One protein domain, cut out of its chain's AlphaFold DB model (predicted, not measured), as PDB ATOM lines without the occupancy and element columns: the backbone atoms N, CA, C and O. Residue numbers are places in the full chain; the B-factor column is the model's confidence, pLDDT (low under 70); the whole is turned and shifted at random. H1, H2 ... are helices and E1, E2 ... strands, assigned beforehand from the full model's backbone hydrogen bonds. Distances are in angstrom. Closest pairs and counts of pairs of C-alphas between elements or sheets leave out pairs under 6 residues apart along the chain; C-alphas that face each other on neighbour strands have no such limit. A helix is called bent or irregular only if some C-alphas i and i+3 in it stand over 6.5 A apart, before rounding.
ATOM      1  N   ALA A  19     -93.085 -19.452 164.170       57.28
ATOM      2  CA  ALA A  19     -93.014 -18.795 162.878       57.28
ATOM      3  C   ALA A  19     -91.749 -19.295 162.179       57.28
ATOM      4  O   ALA A  19     -90.683 -19.304 162.806       57.28
ATOM      5  N   ASP A  20     -91.887 -19.746 160.928       56.28
ATOM      6  CA  ASP A  20     -90.758 -20.180 160.112       56.28
ATOM      7  C   ASP A  20     -89.646 -19.147 160.256       56.28
ATOM      8  O   ASP A  20     -89.838 -17.955 159.994       56.28
ATOM      9  N   THR A  21     -88.505 -19.596 160.774       63.94
ATOM     10  CA  THR A  21     -87.373 -18.718 161.025       63.94
ATOM     11  C   THR A  21     -87.008 -18.062 159.703       63.94
ATOM     12  O   THR A  21     -86.686 -18.741 158.723       63.94
ATOM     13  N   VAL A  22     -87.124 -16.731 159.648       72.06
ATOM     14  CA  VAL A  22     -86.800 -15.969 158.441       72.06
ATOM     15  C   VAL A  22     -85.390 -16.371 158.017       72.06
ATOM     16  O   VAL A  22     -84.438 -16.245 158.791       72.06
ATOM     17  N   ARG A  23     -85.259 -16.926 156.809       81.00
ATOM     18  CA  ARG A  23     -83.987 -17.473 156.329       81.00
ATOM     19  C   ARG A  23     -83.017 -16.321 156.081       81.00
ATOM     20  O   ARG A  23     -83.192 -15.567 155.125       81.00
ATOM     21  N   CYS A  24     -82.008 -16.191 156.942       90.44
ATOM     22  CA  CYS A  24     -80.964 -15.184 156.787       90.44
ATOM     23  C   CYS A  24     -79.767 -15.729 156.012       90.44
ATOM     24  O   CYS A  24     -79.180 -16.747 156.380       90.44
ATOM     25  N   ILE A  25     -79.363 -14.998 154.978       93.06
ATOM     26  CA  ILE A  25     -78.094 -15.174 154.289       93.06
ATOM     27  C   ILE A  25     -77.069 -14.259 154.959       93.06
ATOM     28  O   ILE A  25     -77.129 -13.035 154.850       93.06
ATOM     29  N   GLN A  26     -76.149 -14.874 155.689       93.25
ATOM     30  CA  GLN A  26     -75.090 -14.210 156.440       93.25
ATOM     31  C   GLN A  26     -73.871 -15.130 156.521       93.25
ATOM     32  O   GLN A  26     -73.979 -16.332 156.262       93.25
ATOM     33  N   ASN A  27     -72.724 -14.582 156.910       91.25
ATOM     34  CA  ASN A  27     -71.523 -15.369 157.148       91.25
ATOM     35  C   ASN A  27     -71.791 -16.413 158.256       91.25
ATOM     36  O   ASN A  27     -72.189 -16.035 159.363       91.25
ATOM     37  N   PRO A  28     -71.554 -17.714 158.007       87.31
ATOM     38  CA  PRO A  28     -71.858 -18.774 158.970       87.31
ATOM     39  C   PRO A  28     -71.018 -18.698 160.253       87.31
ATOM     40  O   PRO A  28     -71.408 -19.258 161.272       87.31
ATOM     41  N   LYS A  29     -69.872 -18.006 160.229       87.81
ATOM     42  CA  LYS A  29     -68.984 -17.824 161.392       87.81
ATOM     43  C   LYS A  29     -69.293 -16.554 162.193       87.81
ATOM     44  O   LYS A  29     -68.516 -16.164 163.064       87.81
ATOM     45  N   ARG A  30     -70.387 -15.862 161.879       86.88
ATOM     46  CA  ARG A  30     -70.778 -14.615 162.535       86.88
ATOM     47  C   ARG A  30     -71.169 -14.874 163.997       86.88
ATOM     48  O   ARG A  30     -72.077 -15.646 164.275       86.88
ATOM     49  N   ILE A  31     -70.500 -14.181 164.922       88.12
ATOM     50  CA  ILE A  31     -70.761 -14.256 166.376       88.12
ATOM     51  C   ILE A  31     -71.644 -13.087 166.850       88.12
ATOM     52  O   ILE A  31     -72.423 -13.225 167.787       88.12
ATOM     53  N   LYS A  32     -71.533 -11.919 166.202       90.50
ATOM     54  CA  LYS A  32     -72.296 -10.700 166.526       90.50
ATOM     55  C   LYS A  32     -73.469 -10.511 165.568       90.50
ATOM     56  O   LYS A  32     -73.383 -10.913 164.412       90.50
ATOM     57  N   ALA A  33     -74.515  -9.818 166.015       90.00
ATOM     58  CA  ALA A  33     -75.641  -9.447 165.159       90.00
ATOM     59  C   ALA A  33     -75.185  -8.733 163.870       90.00
ATOM     60  O   ALA A  33     -74.142  -8.070 163.836       90.00
ATOM     61  N   CYS A  34     -75.956  -8.891 162.792       92.31
ATOM     62  CA  CYS A  34     -75.687  -8.185 161.547       92.31
ATOM     63  C   CYS A  34     -75.974  -6.682 161.715       92.31
ATOM     64  O   CYS A  34     -77.101  -6.339 162.066       92.31
ATOM     65  N   PRO A  35     -75.005  -5.789 161.442       91.88
ATOM     66  CA  PRO A  35     -75.230  -4.350 161.562       91.88
ATOM     67  C   PRO A  35     -76.163  -3.811 160.468       91.88
ATOM     68  O   PRO A  35     -76.936  -2.896 160.722       91.88
ATOM     69  N   HIS A  36     -76.127  -4.402 159.269       93.44
ATOM     70  CA  HIS A  36     -76.925  -3.981 158.115       93.44
ATOM     71  C   HIS A  36     -77.752  -5.153 157.583       93.44
ATOM     72  O   HIS A  36     -77.373  -5.820 156.618       93.44
ATOM     73  N   LEU A  37     -78.864  -5.442 158.261       93.50
ATOM     74  CA  LEU A  37     -79.772  -6.520 157.883       93.50
ATOM     75  C   LEU A  37     -80.841  -6.005 156.917       93.50
ATOM     76  O   LEU A  37     -81.579  -5.071 157.221       93.50
ATOM     77  N   LEU A  38     -80.942  -6.648 155.762       93.94
ATOM     78  CA  LEU A  38     -81.879  -6.297 154.710       93.94
ATOM     79  C   LEU A  38     -82.945  -7.380 154.554       93.94
ATOM     80  O   LEU A  38     -82.600  -8.532 154.321       93.94
ATOM     81  N   TYR A  39     -84.225  -7.006 154.572       93.44
ATOM     82  CA  TYR A  39     -85.332  -7.927 154.295       93.44
ATOM     83  C   TYR A  39     -85.885  -7.737 152.883       93.44
ATOM     84  O   TYR A  39     -86.196  -6.611 152.480       93.44
ATOM     85  N   ARG A  40     -86.034  -8.826 152.124       92.38
ATOM     86  CA  ARG A  40     -86.602  -8.812 150.766       92.38
ATOM     87  C   ARG A  40     -87.415 -10.068 150.492       92.38
ATOM     88  O   ARG A  40     -87.098 -11.135 151.005       92.38
ATOM     89  N   VAL A  41     -88.438  -9.938 149.651       92.56
ATOM     90  CA  VAL A  41     -89.104 -11.098 149.053       92.56
ATOM     91  C   VAL A  41     -88.239 -11.583 147.899       92.56
ATOM     92  O   VAL A  41     -87.941 -10.816 146.985       92.56
ATOM     93  N   ALA A  42     -87.819 -12.840 147.956       92.19
ATOM     94  CA  ALA A  42     -87.031 -13.470 146.910       92.19
ATOM     95  C   ALA A  42     -87.308 -14.974 146.863       92.19
ATOM     96  O   ALA A  42     -87.800 -15.570 147.822       92.19
ATOM     97  N   GLN A  43     -86.951 -15.590 145.741       92.56
ATOM     98  CA  GLN A  43     -86.900 -17.038 145.599       92.56
ATOM     99  C   GLN A  43     -85.470 -17.424 145.229       92.56
ATOM    100  O   GLN A  43     -85.028 -17.210 144.103       92.56
ATOM    101  N   LEU A  44     -84.721 -17.935 146.204       92.06
ATOM    102  CA  LEU A  44     -83.383 -18.478 145.964       92.06
ATOM    103  C   LEU A  44     -83.491 -19.888 145.350       92.06
ATOM    104  O   LEU A  44     -84.531 -20.526 145.514       92.06
ATOM    105  N   PRO A  45     -82.433 -20.413 144.701       90.88
ATOM    106  CA  PRO A  45     -82.484 -21.699 143.994       90.88
ATOM    107  C   PRO A  45     -82.983 -22.900 144.818       90.88
ATOM    108  O   PRO A  45     -83.592 -23.808 144.266       90.88
ATOM    109  N   ASP A  46     -82.789 -22.884 146.140       87.75
ATOM    110  CA  ASP A  46     -83.206 -23.972 147.041       87.75
ATOM    111  C   ASP A  46     -84.601 -23.740 147.669       87.75
ATOM    112  O   ASP A  46     -84.958 -24.356 148.677       87.75
ATOM    113  N   MET A  47     -85.380 -22.786 147.148       90.06
ATOM    114  CA  MET A  47     -86.696 -22.418 147.677       90.06
ATOM    115  C   MET A  47     -87.812 -22.883 146.741       90.06
ATOM    116  O   MET A  47     -87.828 -22.572 145.552       90.06
ATOM    117  N   THR A  48     -88.794 -23.581 147.309       91.69
ATOM    118  CA  THR A  48     -89.968 -24.089 146.585       91.69
ATOM    119  C   THR A  48     -90.955 -22.989 146.193       91.69
ATOM    120  O   THR A  48     -91.697 -23.153 145.231       91.69
ATOM    121  N   ALA A  49     -90.954 -21.865 146.913       92.06
ATOM    122  CA  ALA A  49     -91.783 -20.696 146.647       92.06
ATOM    123  C   ALA A  49     -91.058 -19.404 147.076       92.06
ATOM    124  O   ALA A  49     -90.141 -19.468 147.906       92.06
ATOM    125  N   PRO A  50     -91.459 -18.230 146.549       92.62
ATOM    126  CA  PRO A  50     -90.985 -16.942 147.044       92.62
ATOM    127  C   PRO A  50     -91.309 -16.755 148.528       92.62
ATOM    128  O   PRO A  50     -92.420 -17.043 148.969       92.62
ATOM    129  N   ALA A  51     -90.357 -16.228 149.296       92.00
ATOM    130  CA  ALA A  51     -90.572 -15.886 150.698       92.00
ATOM    131  C   ALA A  51     -89.741 -14.666 151.106       92.00
ATOM    132  O   ALA A  51     -88.848 -14.223 150.381       92.00
ATOM    133  N   VAL A  52     -90.034 -14.122 152.288       92.62
ATOM    134  CA  VAL A  52     -89.183 -13.101 152.904       92.62
ATOM    135  C   VAL A  52     -87.884 -13.757 153.365       92.62
ATOM    136  O   VAL A  52     -87.896 -14.702 154.152       92.62
ATOM    137  N   ILE A  53     -86.763 -13.229 152.884       93.44
ATOM    138  CA  ILE A  53     -85.415 -13.568 153.335       93.44
ATOM    139  C   ILE A  53     -84.762 -12.348 153.979       93.44
ATOM    140  O   ILE A  53     -85.108 -11.206 153.668       93.44
ATOM    141  N   CYS A  54     -83.790 -12.597 154.851       93.56
ATOM    142  CA  CYS A  54     -82.865 -11.582 155.343       93.56
ATOM    143  C   CYS A  54     -81.497 -11.753 154.673       93.56
ATOM    144  O   CYS A  54     -81.058 -12.872 154.424       93.56
ATOM    145  N   ILE A  55     -80.799 -10.658 154.400       95.31
ATOM    146  CA  ILE A  55     -79.434 -10.651 153.867       95.31
ATOM    147  C   ILE A  55     -78.609  -9.706 154.731       95.31
ATOM    148  O   ILE A  55     -79.017  -8.568 154.958       95.31
ATOM    149  N   CYS A  56     -77.453 -10.152 155.215       95.38
ATOM    150  CA  CYS A  56     -76.525  -9.259 155.893       95.38
ATOM    151  C   CYS A  56     -75.638  -8.533 154.878       95.38
ATOM    152  O   CYS A  56     -74.682  -9.111 154.370       95.38
ATOM    153  N   VAL A  57     -75.932  -7.265 154.584       95.06
ATOM    154  CA  VAL A  57     -75.265  -6.503 153.510       95.06
ATOM    155  C   VAL A  57     -73.754  -6.400 153.737       95.06
ATOM    156  O   VAL A  57     -72.975  -6.588 152.807       95.06
ATOM    157  N   SER A  58     -73.330  -6.197 154.988       94.25
ATOM    158  CA  SER A  58     -71.910  -6.103 155.359       94.25
ATOM    159  C   SER A  58     -71.089  -7.357 155.059       94.25
ATOM    160  O   SER A  58     -69.873  -7.257 154.945       94.25
ATOM    161  N   ASP A  59     -71.712  -8.533 154.926       94.31
ATOM    162  CA  ASP A  59     -70.978  -9.746 154.535       94.31
ATOM    163  C   ASP A  59     -70.549  -9.723 153.061       94.31
ATOM    164  O   ASP A  59     -69.610 -10.421 152.682       94.31
ATOM    165  N   PHE A  60     -71.199  -8.896 152.236       94.31
ATOM    166  CA  PHE A  60     -70.990  -8.835 150.789       94.31
ATOM    167  C   PHE A  60     -70.358  -7.524 150.321       94.31
ATOM    168  O   PHE A  60     -70.077  -7.393 149.135       94.31
ATOM    169  N   GLU A  61     -70.105  -6.573 151.223       91.38
ATOM    170  CA  GLU A  61     -69.683  -5.199 150.913       91.38
ATOM    171  C   GLU A  61     -68.499  -5.133 149.940       91.38
ATOM    172  O   GLU A  61     -68.521  -4.362 148.986       91.38
ATOM    173  N   GLN A  62     -67.512  -6.021 150.101       90.12
ATOM    174  CA  GLN A  62     -66.352  -6.089 149.208       90.12
ATOM    175  C   GLN A  62     -66.729  -6.361 147.747       90.12
ATOM    176  O   GLN A  62     -66.051  -5.862 146.859       90.12
ATOM    177  N   LEU A  63     -67.797  -7.129 147.494       92.44
ATOM    178  CA  LEU A  63     -68.292  -7.449 146.149       92.44
ATOM    179  C   LEU A  63     -69.224  -6.378 145.564       92.44
ATOM    180  O   LEU A  63     -69.595  -6.469 144.394       92.44
ATOM    181  N   LEU A  64     -69.612  -5.379 146.358       90.38
ATOM    182  CA  LEU A  64     -70.473  -4.280 145.916       90.38
ATOM    183  C   LEU A  64     -69.669  -3.078 145.396       90.38
ATOM    184  O   LEU A  64     -70.248  -2.148 144.839       90.38
ATOM    185  N   VAL A  65     -68.342  -3.095 145.547       88.31
ATOM    186  CA  VAL A  65     -67.450  -2.021 145.094       88.31
ATOM    187  C   VAL A  65     -67.000  -2.269 143.654       88.31
ATOM    188  O   VAL A  65     -66.603  -3.376 143.289       88.31
ATOM    189  N   LYS A  66     -67.011  -1.215 142.831       89.69
ATOM    190  CA  LYS A  66     -66.425  -1.247 141.487       89.69
ATOM    191  C   LYS A  66     -64.894  -1.139 141.594       89.69
ATOM    192  O   LYS A  66     -64.423  -0.139 142.133       89.69
ATOM    193  N   PRO A  67     -64.115  -2.112 141.087       90.81
ATOM    194  CA  PRO A  67     -62.659  -2.046 141.145       90.81
ATOM    195  C   PRO A  67     -62.139  -0.903 140.262       90.81
ATOM    196  O   PRO A  67     -62.655  -0.677 139.165       90.81
ATOM    197  N   THR A  68     -61.118  -0.188 140.736       93.56
ATOM    198  CA  THR A  68     -60.496   0.936 140.008       93.56
ATOM    199  C   THR A  68     -59.196   0.559 139.304       93.56
ATOM    200  O   THR A  68     -58.722   1.317 138.463       93.56
ATOM    201  N   ASP A  69     -58.614  -0.594 139.643       95.56
ATOM    202  CA  ASP A  69     -57.344  -1.081 139.102       95.56
ATOM    203  C   ASP A  69     -57.300  -2.622 139.012       95.56
ATOM    204  O   ASP A  69     -58.209  -3.342 139.450       95.56
ATOM    205  N   GLU A  70     -56.236  -3.139 138.398       95.56
ATOM    206  CA  GLU A  70     -56.046  -4.574 138.169       95.56
ATOM    207  C   GLU A  70     -55.846  -5.358 139.475       95.56
ATOM    208  O   GLU A  70     -56.428  -6.430 139.651       95.56
ATOM    209  N   ALA A  71     -55.098  -4.810 140.437       94.31
ATOM    210  CA  ALA A  71     -54.859  -5.466 141.720       94.31
ATOM    211  C   ALA A  71     -56.165  -5.633 142.516       94.31
ATOM    212  O   ALA A  71     -56.430  -6.697 143.088       94.31
ATOM    213  N   GLN A  72     -57.027  -4.616 142.499       94.12
ATOM    214  CA  GLN A  72     -58.368  -4.678 143.069       94.12
ATOM    215  C   GLN A  72     -59.248  -5.689 142.342       94.12
ATOM    216  O   GLN A  72     -59.972  -6.433 142.997       94.12
ATOM    217  N   THR A  73     -59.157  -5.774 141.013       94.75
ATOM    218  CA  THR A  73     -59.905  -6.761 140.220       94.75
ATOM    219  C   THR A  73     -59.523  -8.190 140.611       94.75
ATOM    220  O   THR A  73     -60.394  -9.030 140.847       94.75
ATOM    221  N   ILE A  74     -58.225  -8.469 140.757       95.06
ATOM    222  CA  ILE A  74     -57.728  -9.775 141.213       95.06
ATOM    223  C   ILE A  74     -58.242 -10.082 142.622       95.06
ATOM    224  O   ILE A  74     -58.779 -11.167 142.863       95.06
ATOM    225  N   LYS A  75     -58.130  -9.121 143.548       94.06
ATOM    226  CA  LYS A  75     -58.617  -9.275 144.925       94.06
ATOM    227  C   LYS A  75     -60.118  -9.571 144.958       94.06
ATOM    228  O   LYS A  75     -60.532 -10.507 145.639       94.06
ATOM    229  N   LEU A  76     -60.913  -8.832 144.186       94.62
ATOM    230  CA  LEU A  76     -62.360  -9.007 144.079       94.62
ATOM    231  C   LEU A  76     -62.724 -10.407 143.575       94.62
ATOM    232  O   LEU A  76     -63.584 -11.068 144.154       94.62
ATOM    233  N   ASN A  77     -62.032 -10.891 142.542       95.00
ATOM    234  CA  ASN A  77     -62.242 -12.230 141.992       95.00
ATOM    235  C   ASN A  77     -61.925 -13.329 143.015       95.00
ATOM    236  O   ASN A  77     -62.661 -14.312 143.116       95.00
ATOM    237  N   MET A  78     -60.863 -13.161 143.807       95.44
ATOM    238  CA  MET A  78     -60.531 -14.099 144.882       95.44
ATOM    239  C   MET A  78     -61.576 -14.081 145.999       95.44
ATOM    240  O   MET A  78     -62.023 -15.148 146.423       95.44
ATOM    241  N   THR A  79     -62.028 -12.898 146.423       94.50
ATOM    242  CA  THR A  79     -63.130 -12.761 147.386       94.50
ATOM    243  C   THR A  79     -64.409 -13.414 146.857       94.50
ATOM    244  O   THR A  79     -65.071 -14.147 147.591       94.50
ATOM    245  N   LYS A  80     -64.738 -13.219 145.572       94.94
ATOM    246  CA  LYS A  80     -65.911 -13.836 144.941       94.94
ATOM    247  C   LYS A  80     -65.847 -15.357 145.038       94.94
ATOM    248  O   LYS A  80     -66.780 -15.956 145.556       94.94
ATOM    249  N   ARG A  81     -64.720 -15.968 144.661       95.31
ATOM    250  CA  ARG A  81     -64.517 -17.425 144.768       95.31
ATOM    251  C   ARG A  81     -64.671 -17.943 146.199       95.31
ATOM    252  O   ARG A  81     -65.257 -18.998 146.416       95.31
ATOM    253  N   GLN A  82     -64.175 -17.206 147.194       93.56
ATOM    254  CA  GLN A  82     -64.345 -17.590 148.601       93.56
ATOM    255  C   GLN A  82     -65.817 -17.584 149.025       93.56
ATOM    256  O   GLN A  82     -66.257 -18.489 149.735       93.56
ATOM    257  N   LEU A  83     -66.582 -16.589 148.580       93.56
ATOM    258  CA  LEU A  83     -68.012 -16.503 148.862       93.56
ATOM    259  C   LEU A  83     -68.830 -17.521 148.052       93.56
ATOM    260  O   LEU A  83     -69.840 -18.006 148.555       93.56
ATOM    261  N   GLU A  84     -68.382 -17.915 146.857       94.81
ATOM    262  CA  GLU A  84     -68.991 -19.001 146.072       94.81
ATOM    263  C   GLU A  84     -68.900 -20.336 146.816       94.81
ATOM    264  O   GLU A  84     -69.875 -21.078 146.855       94.81
ATOM    265  N   VAL A  85     -67.783 -20.618 147.493       94.06
ATOM    266  CA  VAL A  85     -67.656 -21.816 148.345       94.06
ATOM    267  C   VAL A  85     -68.621 -21.765 149.536       94.06
ATOM    268  O   VAL A  85     -69.166 -22.792 149.931       94.06
ATOM    269  N   GLN A  86     -68.850 -20.581 150.113       92.12
ATOM    270  CA  GLN A  86     -69.708 -20.428 151.297       92.12
ATOM    271  C   GLN A  86     -71.204 -20.447 150.971       92.12
ATOM    272  O   GLN A  86     -71.997 -20.980 151.746       92.12
ATOM    273  N   HIS A  87     -71.600 -19.844 149.851       92.75
ATOM    274  CA  HIS A  87     -73.004 -19.605 149.510       92.75
ATOM    275  C   HIS A  87     -73.486 -20.391 148.285       92.75
ATOM    276  O   HIS A  87     -74.692 -20.453 148.043       92.75
ATOM    277  N   GLY A  88     -72.580 -21.005 147.523       93.38
ATOM    278  CA  GLY A  88     -72.898 -21.810 146.349       93.38
ATOM    279  C   GLY A  88     -73.726 -21.044 145.318       93.38
ATOM    280  O   GLY A  88     -73.477 -19.875 145.018       93.38
ATOM    281  N   ASN A  89     -74.771 -21.703 144.819       93.19
ATOM    282  CA  ASN A  89     -75.721 -21.155 143.848       93.19
ATOM    283  C   ASN A  89     -76.517 -19.932 144.360       93.19
ATOM    284  O   ASN A  89     -77.161 -19.255 143.561       93.19
ATOM    285  N   LYS A  90     -76.472 -19.611 145.663       93.12
ATOM    286  CA  LYS A  90     -77.178 -18.457 146.249       93.12
ATOM    287  C   LYS A  90     -76.409 -17.151 146.110       93.12
ATOM    288  O   LYS A  90     -77.028 -16.101 146.252       93.12
ATOM    289  N   LEU A  91     -75.100 -17.188 145.838       94.94
ATOM    290  CA  LEU A  91     -74.278 -15.976 145.835       94.94
ATOM    291  C   LEU A  91     -74.754 -14.960 144.792       94.94
ATOM    292  O   LEU A  91     -75.034 -13.819 145.142       94.94
ATOM    293  N   GLN A  92     -74.848 -15.366 143.524       94.19
ATOM    294  CA  GLN A  92     -75.196 -14.437 142.449       94.19
ATOM    295  C   GLN A  92     -76.601 -13.830 142.634       94.19
ATOM    296  O   GLN A  92     -76.696 -12.606 142.619       94.19
ATOM    297  N   PRO A  93     -77.659 -14.609 142.950       94.06
ATOM    298  CA  PRO A  93     -78.967 -14.039 143.281       94.06
ATOM    299  C   PRO A  93     -78.932 -13.026 144.433       94.06
ATOM    300  O   PRO A  93     -79.650 -12.030 144.406       94.06
ATOM    301  N   VAL A  94     -78.101 -13.258 145.454       94.81
ATOM    302  CA  VAL A  94     -77.937 -12.322 146.575       94.81
ATOM    303  C   VAL A  94     -77.266 -11.029 146.116       94.81
ATOM    304  O   VAL A  94     -77.750  -9.951 146.455       94.81
ATOM    305  N   LEU A  95     -76.206 -11.108 145.308       94.69
ATOM    306  CA  LEU A  95     -75.560  -9.923 144.735       94.69
ATOM    307  C   LEU A  95     -76.525  -9.129 143.848       94.69
ATOM    308  O   LEU A  95     -76.599  -7.911 143.985       94.69
ATOM    309  N   ASP A  96     -77.335  -9.806 143.033       93.69
ATOM    310  CA  ASP A  96     -78.341  -9.166 142.181       93.69
ATOM    311  C   ASP A  96     -79.418  -8.432 143.001       93.69
ATOM    312  O   ASP A  96     -79.969  -7.430 142.546       93.69
ATOM    313  N   ILE A  97     -79.752  -8.918 144.204       93.19
ATOM    314  CA  ILE A  97     -80.673  -8.233 145.128       93.19
ATOM    315  C   ILE A  97     -80.016  -6.986 145.728       93.19
ATOM    316  O   ILE A  97     -80.676  -5.953 145.867       93.19
ATOM    317  N   LEU A  98     -78.738  -7.079 146.104       93.06
ATOM    318  CA  LEU A  98     -78.006  -5.992 146.757       93.06
ATOM    319  C   LEU A  98     -77.649  -4.862 145.785       93.06
ATOM    320  O   LEU A  98     -77.766  -3.695 146.140       93.06
ATOM    321  N   GLN A  99     -77.278  -5.189 144.548       89.88
ATOM    322  CA  GLN A  99     -76.882  -4.204 143.537       89.88
ATOM    323  C   GLN A  99     -78.059  -3.398 142.971       89.88
ATOM    324  O   GLN A  99     -77.858  -2.278 142.520       89.88
ATOM    325  N   ARG A 100     -79.294  -3.914 143.045       80.12
ATOM    326  CA  ARG A 100     -80.512  -3.171 142.662       80.12
ATOM    327  C   ARG A 100     -80.857  -2.006 143.596       80.12
ATOM    328  O   ARG A 100     -81.835  -1.314 143.340       80.12
ATOM    329  N   GLN A 101     -80.139  -1.829 144.706       58.88
ATOM    330  CA  GLN A 101     -80.425  -0.771 145.682       58.88
ATOM    331  C   GLN A 101     -79.760   0.574 145.380       58.88
ATOM    332  O   GLN A 101     -79.936   1.497 146.175       58.88
TER     333      GLN A 101
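This is residues 19 to 101 of the 102 residues of an uncharacterized protein of Rheinheimera sp. YQF-2 (UniProt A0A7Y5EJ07). A small three-stranded sheet has the last arm of a long bent helix, H2b, across one face, while the other arm, H2a, reaches away past the sheet. The short helix H1 bridges the open side between the two arms, touching residues 76 to 80 of H2a and, at Gln 99, the last residue of H2b. The 83 printed residues hold E1, E2, E3, H1 and H2 in that order; the mixed sheet runs E1 E3 E2, and the class is mixed, helices and strands. The whole is compact, with a radius of gyration of the C-alphas of 13.5 A, yet elongated, spanning 46 by 27 by 25 A.

Inner strand E3, residues 51 to 56, is parallel to edge strand E1, residues 23 to 25, at 33 degrees, with N 25 and O 54 2.8 A apart, within hydrogen-bond range. E3 forms an antiparallel hairpin with edge strand E2, residues 37 to 42, at 149 degrees; N 40 and O 53 are 3.0 A apart, within range. H2, residues 70 to 99, is one helix by its hydrogen bonds but bent: C-alphas 86 and 89 are 9.6 A apart. Its arm H2b, residues 89 to 99, is on the sheet at a height of 8.3 A, making two layers, a helix on one face of a sheet; it runs across the strands, at 67 degrees to E2 on the local plane. The closest C-alphas of E3 and H2b, Ile 55 and Val 94, are 7.6 A apart. H2a, residues 70 to 86, is not on the sheet; the arms run opposite ways at a steep tilt of 52 degrees. H1, residues 61 to 64, touches H2a, closest at C-alphas 63 and 76, 6.5 A, and H2b, closest at C-alphas 64 and 99, 6.8 A. Every O i to N i+4 pair is within range in H2a, 6 of 7 in H2b, and H1 is too short for one.

E1 begins at C-alpha 23, (-83.987, -17.473, 156.329). E2 is 14.9 A long, E3 16.4 A, H2a 24.7 A. H2b, irregular with C-alphas 89 and 92 6.9 A apart, is 17.0 A long and ends at C-alpha 99, (-76.882, -4.204, 143.537).

The two farthest C-alphas, Ala 19 and Glu 70, are 46.7 A apart. Residues 68 to 74, of which 70 to 74 belong to H2, stand free. The printed part has no cut; the link E1 to E2, 11 residues, is long. Residues 19 to 21 and 101 have pLDDT under 70.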